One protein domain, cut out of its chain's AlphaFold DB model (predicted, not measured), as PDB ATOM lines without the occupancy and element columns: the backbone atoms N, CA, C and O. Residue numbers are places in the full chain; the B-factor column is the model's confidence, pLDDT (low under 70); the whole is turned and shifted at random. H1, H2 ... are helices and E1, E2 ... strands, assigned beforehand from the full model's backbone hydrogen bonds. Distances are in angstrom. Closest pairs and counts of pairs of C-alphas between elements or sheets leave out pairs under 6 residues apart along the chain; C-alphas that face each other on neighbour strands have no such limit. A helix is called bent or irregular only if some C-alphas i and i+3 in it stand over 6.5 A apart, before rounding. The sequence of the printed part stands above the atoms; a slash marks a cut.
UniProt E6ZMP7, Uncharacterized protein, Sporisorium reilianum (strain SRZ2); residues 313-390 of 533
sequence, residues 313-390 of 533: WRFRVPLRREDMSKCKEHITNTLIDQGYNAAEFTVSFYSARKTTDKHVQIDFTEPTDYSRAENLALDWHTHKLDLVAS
ATOM      1  N   TRP A 313      15.975 -26.265   1.840       86.50
ATOM      2  CA  TRP A 313      16.856 -27.158   2.568       86.50
ATOM      3  C   TRP A 313      16.109 -27.893   3.675       86.50
ATOM      4  O   TRP A 313      15.305 -27.323   4.422       86.50
ATOM      5  N   ARG A 314      16.391 -29.188   3.790       81.12
ATOM      6  CA  ARG A 314      15.823 -30.079   4.796       81.12
ATOM      7  C   ARG A 314      16.686 -30.093   6.047       81.12
ATOM      8  O   ARG A 314      17.911 -30.206   5.989       81.12
ATOM      9  N   PHE A 315      16.025 -30.050   7.201       76.50
ATOM     10  CA  PHE A 315      16.684 -30.303   8.473       76.50
ATOM     11  C   PHE A 315      16.851 -31.809   8.689       76.50
ATOM     12  O   PHE A 315      15.880 -32.561   8.641       76.50
ATOM     13  N   ARG A 316      18.066 -32.252   9.030       66.44
ATOM     14  CA  ARG A 316      18.318 -33.653   9.427       66.44
ATOM     15  C   ARG A 316      17.638 -34.045  10.738       66.44
ATOM     16  O   ARG A 316      17.407 -35.222  10.996       66.44
ATOM     17  N   VAL A 317      17.352 -33.060  11.586       66.19
ATOM     18  CA  VAL A 317      16.640 -33.225  12.853       66.19
ATOM     19  C   VAL A 317      15.514 -32.193  12.891       66.19
ATOM     20  O   VAL A 317      15.803 -31.016  12.676       66.19
ATOM     21  N   PRO A 318      14.257 -32.582  13.188       66.31
ATOM     22  CA  PRO A 318      13.127 -31.661  13.195       66.31
ATOM     23  C   PRO A 318      13.382 -30.391  14.014       66.31
ATOM     24  O   PRO A 318      13.674 -30.451  15.212       66.31
ATOM     25  N   LEU A 319      13.227 -29.231  13.371       72.19
ATOM     26  CA  LEU A 319      13.384 -27.936  14.023       72.19
ATOM     27  C   LEU A 319      12.225 -27.689  15.005       72.19
ATOM     28  O   LEU A 319      11.044 -27.666  14.635       72.19
ATOM     29  N   ARG A 320      12.540 -27.459  16.283       72.44
ATOM     30  CA  ARG A 320      11.531 -27.130  17.304       72.44
ATOM     31  C   ARG A 320      10.925 -25.756  17.024       72.44
ATOM     32  O   ARG A 320      11.597 -24.875  16.504       72.44
ATOM     33  N   ARG A 321       9.640 -25.554  17.356       73.62
ATOM     34  CA  ARG A 321       8.959 -24.259  17.120       73.62
ATOM     35  C   ARG A 321       9.667 -23.088  17.808       73.62
ATOM     36  O   ARG A 321       9.787 -22.027  17.216       73.62
ATOM     37  N   GLU A 322      10.173 -23.311  19.014       79.56
ATOM     38  CA  GLU A 322      10.868 -22.308  19.833       79.56
ATOM     39  C   GLU A 322      12.182 -21.815  19.203       79.56
ATOM     40  O   GLU A 322      12.600 -20.683  19.438       79.56
ATOM     41  N   ASP A 323      12.811 -22.643  18.367       82.69
ATOM     42  CA  ASP A 323      14.097 -22.345  17.736       82.69
ATOM     43  C   ASP A 323      13.945 -21.692  16.354       82.69
ATOM     44  O   ASP A 323      14.931 -21.231  15.782       82.69
ATOM     45  N   MET A 324      12.720 -21.596  15.818       82.81
ATOM     46  CA  MET A 324      12.464 -21.070  14.471       82.81
ATOM     47  C   MET A 324      12.942 -19.626  14.310       82.81
ATOM     48  O   MET A 324      13.627 -19.323  13.340       82.81
ATOM     49  N   SER A 325      12.655 -18.742  15.267       86.06
ATOM     50  CA  SER A 325      13.084 -17.339  15.172       86.06
ATOM     51  C   SER A 325      14.608 -17.197  15.164       86.06
ATOM     52  O   SER A 325      15.143 -16.447  14.354       86.06
ATOM     53  N   LYS A 326      15.312 -17.972  16.002       90.50
ATOM     54  CA  LYS A 326      16.784 -17.973  16.058       90.50
ATOM     55  C   LYS A 326      17.394 -18.569  14.793       90.50
ATOM     56  O   LYS A 326      18.397 -18.071  14.299       90.50
ATOM     57  N   CYS A 327      16.780 -19.627  14.266       89.56
ATOM     58  CA  CYS A 327      17.195 -20.236  13.011       89.56
ATOM     59  C   CYS A 327      17.003 -19.278  11.842       89.56
ATOM     60  O   CYS A 327      17.895 -19.169  11.010       89.56
ATOM     61  N   LYS A 328      15.883 -18.548  11.794       92.31
ATOM     62  CA  LYS A 328      15.638 -17.551  10.750       92.31
ATOM     63  C   LYS A 328      16.712 -16.478  10.776       92.31
ATOM     64  O   LYS A 328      17.323 -16.222   9.752       92.31
ATOM     65  N   GLU A 329      16.971 -15.913  11.950       93.19
ATOM     66  CA  GLU A 329      18.013 -14.904  12.140       93.19
ATOM     67  C   GLU A 329      19.396 -15.428  11.733       93.19
ATOM     68  O   GLU A 329      20.112 -14.752  11.003       93.19
ATOM     69  N   HIS A 330      19.751 -16.651  12.133       94.12
ATOM     70  CA  HIS A 330      21.017 -17.267  11.743       94.12
ATOM     71  C   HIS A 330      21.147 -17.433  10.228       94.12
ATOM     72  O   HIS A 330      22.140 -16.986   9.669       94.12
ATOM     73  N   ILE A 331      20.146 -18.017   9.562       94.38
ATOM     74  CA  ILE A 331      20.171 -18.209   8.106       94.38
ATOM     75  C   ILE A 331      20.210 -16.858   7.383       94.38
ATOM     76  O   ILE A 331      21.002 -16.691   6.460       94.38
ATOM     77  N   THR A 332      19.427 -15.872   7.831       95.00
ATOM     78  CA  THR A 332      19.472 -14.503   7.298       95.00
ATOM     79  C   THR A 332      20.868 -13.892   7.434       95.00
ATOM     80  O   THR A 332      21.376 -13.335   6.467       95.00
ATOM     81  N   ASN A 333      21.512 -14.015   8.598       94.44
ATOM     82  CA  ASN A 333      22.864 -13.493   8.804       94.44
ATOM     83  C   ASN A 333      23.886 -14.221   7.923       94.44
ATOM     84  O   ASN A 333      24.698 -13.565   7.284       94.44
ATOM     85  N   THR A 334      23.790 -15.549   7.804       94.31
ATOM     86  CA  THR A 334      24.644 -16.346   6.911       94.31
ATOM     87  C   THR A 334      24.516 -15.900   5.454       94.31
ATOM     88  O   THR A 334      25.521 -15.796   4.754       94.31
ATOM     89  N   LEU A 335      23.301 -15.601   4.989       93.69
ATOM     90  CA  LEU A 335      23.070 -15.048   3.654       93.69
ATOM     91  C   LEU A 335      23.724 -13.663   3.508       93.69
ATOM     92  O   LEU A 335      24.468 -13.424   2.559       93.69
ATOM     93  N   ILE A 336      23.519 -12.756   4.462       94.12
ATOM     94  CA  ILE A 336      24.126 -11.415   4.414       94.12
ATOM     95  C   ILE A 336      25.661 -11.499   4.406       94.12
ATOM     96  O   ILE A 336      26.307 -10.835   3.596       94.12
ATOM     97  N   ASP A 337      26.244 -12.361   5.242       93.25
ATOM     98  CA  ASP A 337      27.692 -12.587   5.322       93.25
ATOM     99  C   ASP A 337      28.264 -13.151   4.012       93.25
ATOM    100  O   ASP A 337      29.406 -12.865   3.648       93.25
ATOM    101  N   GLN A 338      27.460 -13.914   3.266       90.69
ATOM    102  CA  GLN A 338      27.794 -14.414   1.930       90.69
ATOM    103  C   GLN A 338      27.467 -13.419   0.803       90.69
ATOM    104  O   GLN A 338      27.574 -13.762  -0.375       90.69
ATOM    105  N   GLY A 339      27.105 -12.179   1.145       90.81
ATOM    106  CA  GLY A 339      26.888 -11.086   0.200       90.81
ATOM    107  C   GLY A 339      25.508 -11.082  -0.456       90.81
ATOM    108  O   GLY A 339      25.372 -10.566  -1.563       90.81
ATOM    109  N   TYR A 340      24.497 -11.716   0.145       92.56
ATOM    110  CA  TYR A 340      23.103 -11.599  -0.301       92.56
ATOM    111  C   TYR A 340      22.481 -10.319   0.272       92.56
ATOM    112  O   TYR A 340      22.713  -9.974   1.435       92.56
ATOM    113  N   ASN A 341      21.676  -9.611  -0.520       90.81
ATOM    114  CA  ASN A 341      20.982  -8.417  -0.044       90.81
ATOM    115  C   ASN A 341      19.734  -8.816   0.760       90.81
ATOM    116  O   ASN A 341      18.826  -9.446   0.235       90.81
ATOM    117  N   ALA A 342      19.655  -8.399   2.027       89.06
ATOM    118  CA  ALA A 342      18.533  -8.709   2.918       89.06
ATOM    119  C   ALA A 342      17.156  -8.231   2.413       89.06
ATOM    120  O   ALA A 342      16.137  -8.707   2.906       89.06
ATOM    121  N   ALA A 343      17.116  -7.282   1.472       89.50
ATOM    122  CA  ALA A 343      15.882  -6.826   0.832       89.50
ATOM    123  C   ALA A 343      15.447  -7.696  -0.365       89.50
ATOM    124  O   ALA A 343      14.316  -7.569  -0.823       89.50
ATOM    125  N   GLU A 344      16.331  -8.559  -0.869       89.88
ATOM    126  CA  GLU A 344      16.149  -9.350  -2.098       89.88
ATOM    127  C   GLU A 344      15.969 -10.847  -1.807       89.88
ATOM    128  O   GLU A 344      15.952 -11.664  -2.726       89.88
ATOM    129  N   PHE A 345      15.809 -11.223  -0.533       91.94
ATOM    130  CA  PHE A 345      15.421 -12.576  -0.164       91.94
ATOM    131  C   PHE A 345      14.464 -12.619   1.025       91.94
ATOM    132  O   PHE A 345      14.490 -11.769   1.917       91.94
ATOM    133  N   THR A 346      13.655 -13.675   1.085       90.56
ATOM    134  CA  THR A 346      12.803 -13.978   2.239       90.56
ATOM    135  C   THR A 346      13.089 -15.378   2.758       90.56
ATOM    136  O   THR A 346      13.054 -16.349   2.013       90.56
ATOM    137  N   VAL A 347      13.347 -15.490   4.064       90.12
ATOM    138  CA  VAL A 347      13.492 -16.783   4.747       90.12
ATOM    139  C   VAL A 347      12.170 -17.159   5.406       90.12
ATOM    140  O   VAL A 347      11.663 -16.447   6.290       90.12
ATOM    141  N   SER A 348      11.628 -18.301   5.012       86.81
ATOM    142  CA  SER A 348      10.400 -18.870   5.554       86.81
ATOM    143  C   SER A 348      10.632 -20.315   6.010       86.81
ATOM    144  O   SER A 348      11.616 -20.966   5.655       86.81
ATOM    145  N   PHE A 349       9.749 -20.809   6.877       81.00
ATOM    146  CA  PHE A 349       9.773 -22.209   7.291       81.00
ATOM    147  C   PHE A 349       8.525 -22.892   6.805       81.00
ATOM    148  O   PHE A 349       7.412 -22.428   7.062       81.00
ATOM    149  N   TYR A 350       8.735 -24.042   6.194       67.62
ATOM    150  CA  TYR A 350       7.661 -24.857   5.690       67.62
ATOM    151  C   TYR A 350       7.588 -26.173   6.466       67.62
ATOM    152  O   TYR A 350       8.607 -26.791   6.778       67.62
ATOM    153  N   SER A 351       6.373 -26.588   6.818       54.91
ATOM    154  CA  SER A 351       6.073 -27.911   7.366       54.91
ATOM    155  C   SER A 351       5.003 -28.477   6.456       54.91
ATOM    156  O   SER A 351       3.907 -27.913   6.412       54.91
ATOM    157  N   ALA A 352       5.294 -29.566   5.743       48.66
ATOM    158  CA  ALA A 352       4.225 -30.278   5.058       48.66
ATOM    159  C   ALA A 352       3.185 -30.645   6.123       48.66
ATOM    160  O   ALA A 352       3.550 -31.072   7.225       48.66
ATOM    161  N   ARG A 353       1.895 -30.415   5.844       40.78
ATOM    162  CA  ARG A 353       0.803 -30.464   6.843       40.78
ATOM    163  C   ARG A 353       0.654 -31.824   7.557       40.78
ATOM    164  O   ARG A 353      -0.176 -31.942   8.454       40.78
ATOM    165  N   LYS A 354       1.462 -32.826   7.202       38.47
ATOM    166  CA  LYS A 354       1.463 -34.176   7.774       38.47
ATOM    167  C   LYS A 354       2.843 -34.720   8.169       38.47
ATOM    168  O   LYS A 354       2.900 -35.818   8.716       38.47
ATOM    169  N   THR A 355       3.941 -33.992   7.954       43.16
ATOM    170  CA  THR A 355       5.280 -34.468   8.334       43.16
ATOM    171  C   THR A 355       5.863 -33.627   9.466       43.16
ATOM    172  O   THR A 355       5.662 -32.417   9.563       43.16
ATOM    173  N   THR A 356       6.617 -34.274  10.356       44.62
ATOM    174  CA  THR A 356       7.479 -33.579  11.328       44.62
ATOM    175  C   THR A 356       8.690 -32.921  10.662       44.62
ATOM    176  O   THR A 356       9.481 -32.262  11.339       44.62
ATOM    177  N   ASP A 357       8.844 -33.112   9.352       54.25
ATOM    178  CA  ASP A 357       9.957 -32.619   8.566       54.25
ATOM    179  C   ASP A 357       9.712 -31.161   8.216       54.25
ATOM    180  O   ASP A 357       8.931 -30.794   7.336       54.25
ATOM    181  N   LYS A 358      10.400 -30.310   8.968       67.06
ATOM    182  CA  LYS A 358      10.481 -28.898   8.644       67.06
ATOM    183  C   LYS A 358      11.551 -28.685   7.591       67.06
ATOM    184  O   LYS A 358      12.582 -29.357   7.601       67.06
ATOM    185  N   HIS A 359      11.300 -27.714   6.734       80.25
ATOM    186  CA  HIS A 359      12.212 -27.225   5.715       80.25
ATOM    187  C   HIS A 359      12.420 -25.729   5.936       80.25
ATOM    188  O   HIS A 359      11.519 -25.032   6.420       80.25
ATOM    189  N   VAL A 360      13.608 -25.243   5.597       87.44
ATOM    190  CA  VAL A 360      13.831 -23.813   5.391       87.44
ATOM    191  C   VAL A 360      13.680 -23.541   3.902       87.44
ATOM    192  O   VAL A 360      14.270 -24.245   3.083       87.44
ATOM    193  N   GLN A 361      12.855 -22.559   3.564       87.81
ATOM    194  CA  GLN A 361      12.701 -22.055   2.208       87.81
ATOM    195  C   GLN A 361      13.314 -20.661   2.148       87.81
ATOM    196  O   GLN A 361      13.122 -19.849   3.060       87.81
ATOM    197  N   ILE A 362      14.065 -20.415   1.081       90.00
ATOM    198  CA  ILE A 362      14.581 -19.094   0.753       90.00
ATOM    199  C   ILE A 362      14.018 -18.719  -0.609       90.00
ATOM    200  O   ILE A 362      14.258 -19.418  -1.594       90.00
ATOM    201  N   ASP A 363      13.255 -17.636  -0.622       89.31
ATOM    202  CA  ASP A 363      12.713 -17.011  -1.820       89.31
ATOM    203  C   ASP A 363      13.672 -15.905  -2.249       89.31
ATOM    204  O   ASP A 363      13.973 -15.028  -1.437       89.31
ATOM    205  N   PHE A 364      14.165 -15.961  -3.484       89.00
ATOM    206  CA  PHE A 364      15.075 -14.970  -4.051       89.00
ATOM    207  C   PHE A 364      14.324 -14.099  -5.050       89.00
ATOM    208  O   PHE A 364      13.672 -14.607  -5.959       89.00
ATOM    209  N   THR A 365      14.449 -12.785  -4.902       86.31
ATOM    210  CA  THR A 365      13.881 -11.827  -5.857       86.31
ATOM    211  C   THR A 365      14.699 -11.791  -7.148       86.31
ATOM    212  O   THR A 365      14.139 -11.710  -8.237       86.31
ATOM    213  N   GLU A 366      16.028 -11.874  -7.040       84.75
ATOM    214  CA  GLU A 366      16.942 -11.768  -8.179       84.75
ATOM    215  C   GLU A 366      17.364 -13.155  -8.712       84.75
ATOM    216  O   GLU A 366      17.898 -13.977  -7.954       84.75
ATOM    217  N   PRO A 367      17.228 -13.430 -10.027       84.69
ATOM    218  CA  PRO A 367      17.640 -14.709 -10.616       84.69
ATOM    219  C   PRO A 367      19.130 -15.042 -10.454       84.69
ATOM    220  O   PRO A 367      19.529 -16.211 -10.436       84.69
ATOM    221  N   THR A 368      19.974 -14.018 -10.336       86.31
ATOM    222  CA  THR A 368      21.415 -14.161 -10.093       86.31
ATOM    223  C   THR A 368      21.700 -14.724  -8.704       86.31
ATOM    224  O   THR A 368      22.543 -15.613  -8.571       86.31
ATOM    225  N   ASP A 369      20.974 -14.267  -7.685       87.75
ATOM    226  CA  ASP A 369      21.098 -14.761  -6.314       87.75
ATOM    227  C   ASP A 369      20.539 -16.179  -6.179       87.75
ATOM    228  O   ASP A 369      21.182 -17.024  -5.547       87.75
ATOM    229  N   TYR A 370      19.430 -16.482  -6.865       88.94
ATOM    230  CA  TYR A 370      18.919 -17.851  -6.992       88.94
ATOM    231  C   TYR A 370      19.970 -18.813  -7.569       88.94
ATOM    232  O   TYR A 370      20.193 -19.901  -7.029       88.94
ATOM    233  N   SER A 371      20.634 -18.400  -8.654       85.88
ATOM    234  CA  SER A 371      21.675 -19.197  -9.315       85.88
ATOM    235  C   SER A 371      22.888 -19.375  -8.400       85.88
ATOM    236  O   SER A 371      23.420 -20.472  -8.253       85.88
ATOM    237  N   ARG A 372      23.301 -18.308  -7.706       87.06
ATOM    238  CA  ARG A 372      24.400 -18.366  -6.731       87.06
ATOM    239  C   ARG A 372      24.091 -19.317  -5.572       87.06
ATOM    240  O   ARG A 372      25.004 -19.950  -5.043       87.06
ATOM    241  N   ALA A 373      22.819 -19.419  -5.185       87.06
ATOM    242  CA  ALA A 373      22.372 -20.219  -4.051       87.06
ATOM    243  C   ALA A 373      22.410 -21.739  -4.278       87.06
ATOM    244  O   ALA A 373      22.270 -22.485  -3.312       87.06
ATOM    245  N   GLU A 374      22.655 -22.215  -5.501       83.19
ATOM    246  CA  GLU A 374      22.842 -23.646  -5.793       83.19
ATOM    247  C   GLU A 374      23.969 -24.265  -4.945       83.19
ATOM    248  O   GLU A 374      23.844 -25.367  -4.415       83.19
ATOM    249  N   ASN A 375      25.051 -23.508  -4.736       81.69
ATOM    250  CA  ASN A 375      26.223 -23.941  -3.971       81.69
ATOM    251  C   ASN A 375      26.196 -23.469  -2.507       81.69
ATOM    252  O   ASN A 375      27.203 -23.565  -1.796       81.69
ATOM    253  N   LEU A 376      25.065 -22.929  -2.047       87.12
ATOM    254  CA  LEU A 376      24.931 -22.379  -0.707       87.12
ATOM    255  C   LEU A 376      24.918 -23.501   0.335       87.12
ATOM    256  O   LEU A 376      23.979 -24.292   0.442       87.12
ATOM    257  N   ALA A 377      25.966 -23.534   1.155       87.19
ATOM    258  CA  ALA A 377      26.041 -24.418   2.304       87.19
ATOM    259  C   ALA A 377      25.375 -23.749   3.509       87.19
ATOM    260  O   ALA A 377      25.938 -22.828   4.101       87.19
ATOM    261  N   LEU A 378      24.187 -24.232   3.874       89.69
ATOM    262  CA  LEU A 378      23.496 -23.818   5.089       89.69
ATOM    263  C   LEU A 378      23.692 -24.836   6.206       89.69
ATOM    264  O   LEU A 378      23.706 -26.053   5.987       89.69
ATOM    265  N   ASP A 379      23.791 -24.333   7.424       89.25
ATOM    266  CA  ASP A 379      23.852 -25.130   8.632       89.25
ATOM    267  C   ASP A 379      22.933 -24.576   9.721       89.25
ATOM    268  O   ASP A 379      22.483 -23.433   9.703       89.25
ATOM    269  N   TRP A 380      22.598 -25.445  10.669       85.75
ATOM    270  CA  TRP A 380      21.926 -25.060  11.898       85.75
ATOM    271  C   TRP A 380      22.542 -25.824  13.068       85.75
ATOM    272  O   TRP A 380      22.603 -27.060  13.077       85.75
ATOM    273  N   HIS A 381      23.019 -25.077  14.066       81.88
ATOM    274  CA  HIS A 381      23.844 -25.565  15.174       81.88
ATOM    275  C   HIS A 381      25.132 -26.276  14.733       81.88
ATOM    276  O   HIS A 381      26.190 -25.666  14.680       81.88
ATOM    277  N   THR A 382      25.065 -27.587  14.506       72.69
ATOM    278  CA  THR A 382      26.213 -28.429  14.118       72.69
ATOM    279  C   THR A 382      25.883 -29.311  12.919       72.69
ATOM    280  O   THR A 382      26.621 -30.246  12.607       72.69
ATOM    281  N   HIS A 383      24.729 -29.100  12.286       76.75
ATOM    282  CA  HIS A 383      24.212 -29.974  11.242       76.75
ATOM    283  C   HIS A 383      24.049 -29.179   9.958       76.75
ATOM    284  O   HIS A 383      23.393 -28.140   9.947       76.75
ATOM    285  N   LYS A 384      24.631 -29.700   8.877       84.12
ATOM    286  CA  LYS A 384      24.379 -29.190   7.533       84.12
ATOM    287  C   LYS A 384      22.934 -29.481   7.141       84.12
ATOM    288  O   LYS A 384      22.404 -30.540   7.496       84.12
ATOM    289  N   LEU A 385      22.334 -28.540   6.433       84.44
ATOM    290  CA  LEU A 385      21.036 -28.709   5.805       84.44
ATOM    291  C   LEU A 385      21.255 -29.228   4.382       84.44
ATOM    292  O   LEU A 385      22.177 -28.791   3.694       84.44
ATOM    293  N   ASP A 386      20.421 -30.170   3.957       79.88
ATOM    294  CA  ASP A 386      20.539 -30.798   2.641       79.88
ATOM    295  C   ASP A 386      19.582 -30.077   1.674       79.88
ATOM    296  O   ASP A 386      18.404 -29.923   1.999       79.88
ATOM    297  N   LEU A 387      20.070 -29.588   0.526       81.12
ATOM    298  CA  LEU A 387      19.218 -29.000  -0.519       81.12
ATOM    299  C   LEU A 387      18.351 -30.120  -1.111       81.12
ATOM    300  O   LEU A 387      18.888 -31.128  -1.561       81.12
ATOM    301  N   VAL A 388      17.028 -29.964  -1.066       75.00
ATOM    302  CA  VAL A 388      16.078 -31.028  -1.449       75.00
ATOM    303  C   VAL A 388      15.104 -30.632  -2.548       75.00
ATOM    304  O   VAL A 388      14.520 -31.513  -3.162       75.00
ATOM    305  N   ALA A 389      14.898 -29.336  -2.783       76.12
ATOM    306  CA  ALA A 389      14.022 -28.861  -3.848       76.12
ATOM    307  C   ALA A 389      14.438 -27.466  -4.318       76.12
ATOM    308  O   ALA A 389      14.904 -26.641  -3.519       76.12
ATOM    309  N   SER A 390      14.220 -27.212  -5.606       78.94
ATOM    310  CA  SER A 390      14.563 -25.968  -6.291       78.94
ATOM    311  C   SER A 390      13.451 -25.615  -7.276       78.94
ATOM    312  O   SER A 390      12.954 -26.489  -7.976       78.94
TER     313      SER A 390
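What this domain is: This is residues 313 to 390 of the 533 residues of an uncharacterized protein of Sporisorium reilianum (strain SRZ2) (UniProt E6ZMP7). A two-stranded antiparallel hairpin, E1 and E2, makes a narrow sheet with the long helix H1 running over it, nearer to E1 than to E2. The short helix H2 sits near the end of the hairpin where E1 begins and E2 ends, and the stretch after H2 folds back beside H1 and then leads into E3, which lies on the side of E2 away from E1. The printed part has 78 residues, with two named helices and three named strands in the order H1, E1, E2, H2, E3, and its class is mixed, helices and strands. It is compact, with a radius of gyration of the C-alphas of 12.1 A and spans of 33 by 22 by 20 A.

Where its parts are: Strand E1 holds residues 345 to 351, 19.5 A from first to last C-alpha, and begins with C-alpha 345 at (15.421, -12.576, -0.164). E2 holds residues 358 to 364, 19.4 A long. Helix H1, residues 321 to 337, is 25.0 A long and begins with C-alpha 321 at (8.959, -24.259, 17.120); it is irregular, with C-alphas 322 and 325 lying 7.2 A apart. H2, residues 367 to 375, is neither bent nor irregular, but only just: C-alphas 372 and 375 are 6.5 A apart. E3, residues 386 to 390, ends with C-alpha 390 at (14.563, -25.968, -6.291).

How they stand to each other: E1 and E2 are antiparallel neighbours and a hairpin, with 156 degrees between their directions. N 346 and O 363 are within hydrogen-bond range at 2.9 A, as are N 359 and O 350 at 2.8 A. The closest C-alphas of H1 and E1 are those of Lys 328 and Val 347, 6.4 A apart. H1 and E2 are near each other, with 9 pairs of C-alphas within 10 A. The closest C-alphas of E2 and H2 are those of Phe 364 and Tyr 370, 5.6 A apart. E3 pairs with no named strand; it is near E2, with 9 pairs of C-alphas within 10 A, and near H2, with 6. H1 and H2 are apart, and so are E1 and E3. Of the O i to N i+4 pairs, 11 of 13 in H1 and 3 of 5 in H2 are within hydrogen-bond range.

The domain as a whole: The two C-alphas farthest apart are those of Gly 339 and Lys 354, at 35.2 A. The printed part has no cut. The link from E2 to H2 is tight, the other links are short, and between H2 and E3 residues 379 to 380 pair antiparallel with residues 383 to 384. The mean pLDDT of the printed part is 81.3; it is under 70 at residues 316 to 318 and 350 to 358, of which 350 to 351 belong to E1 and 358 to E2.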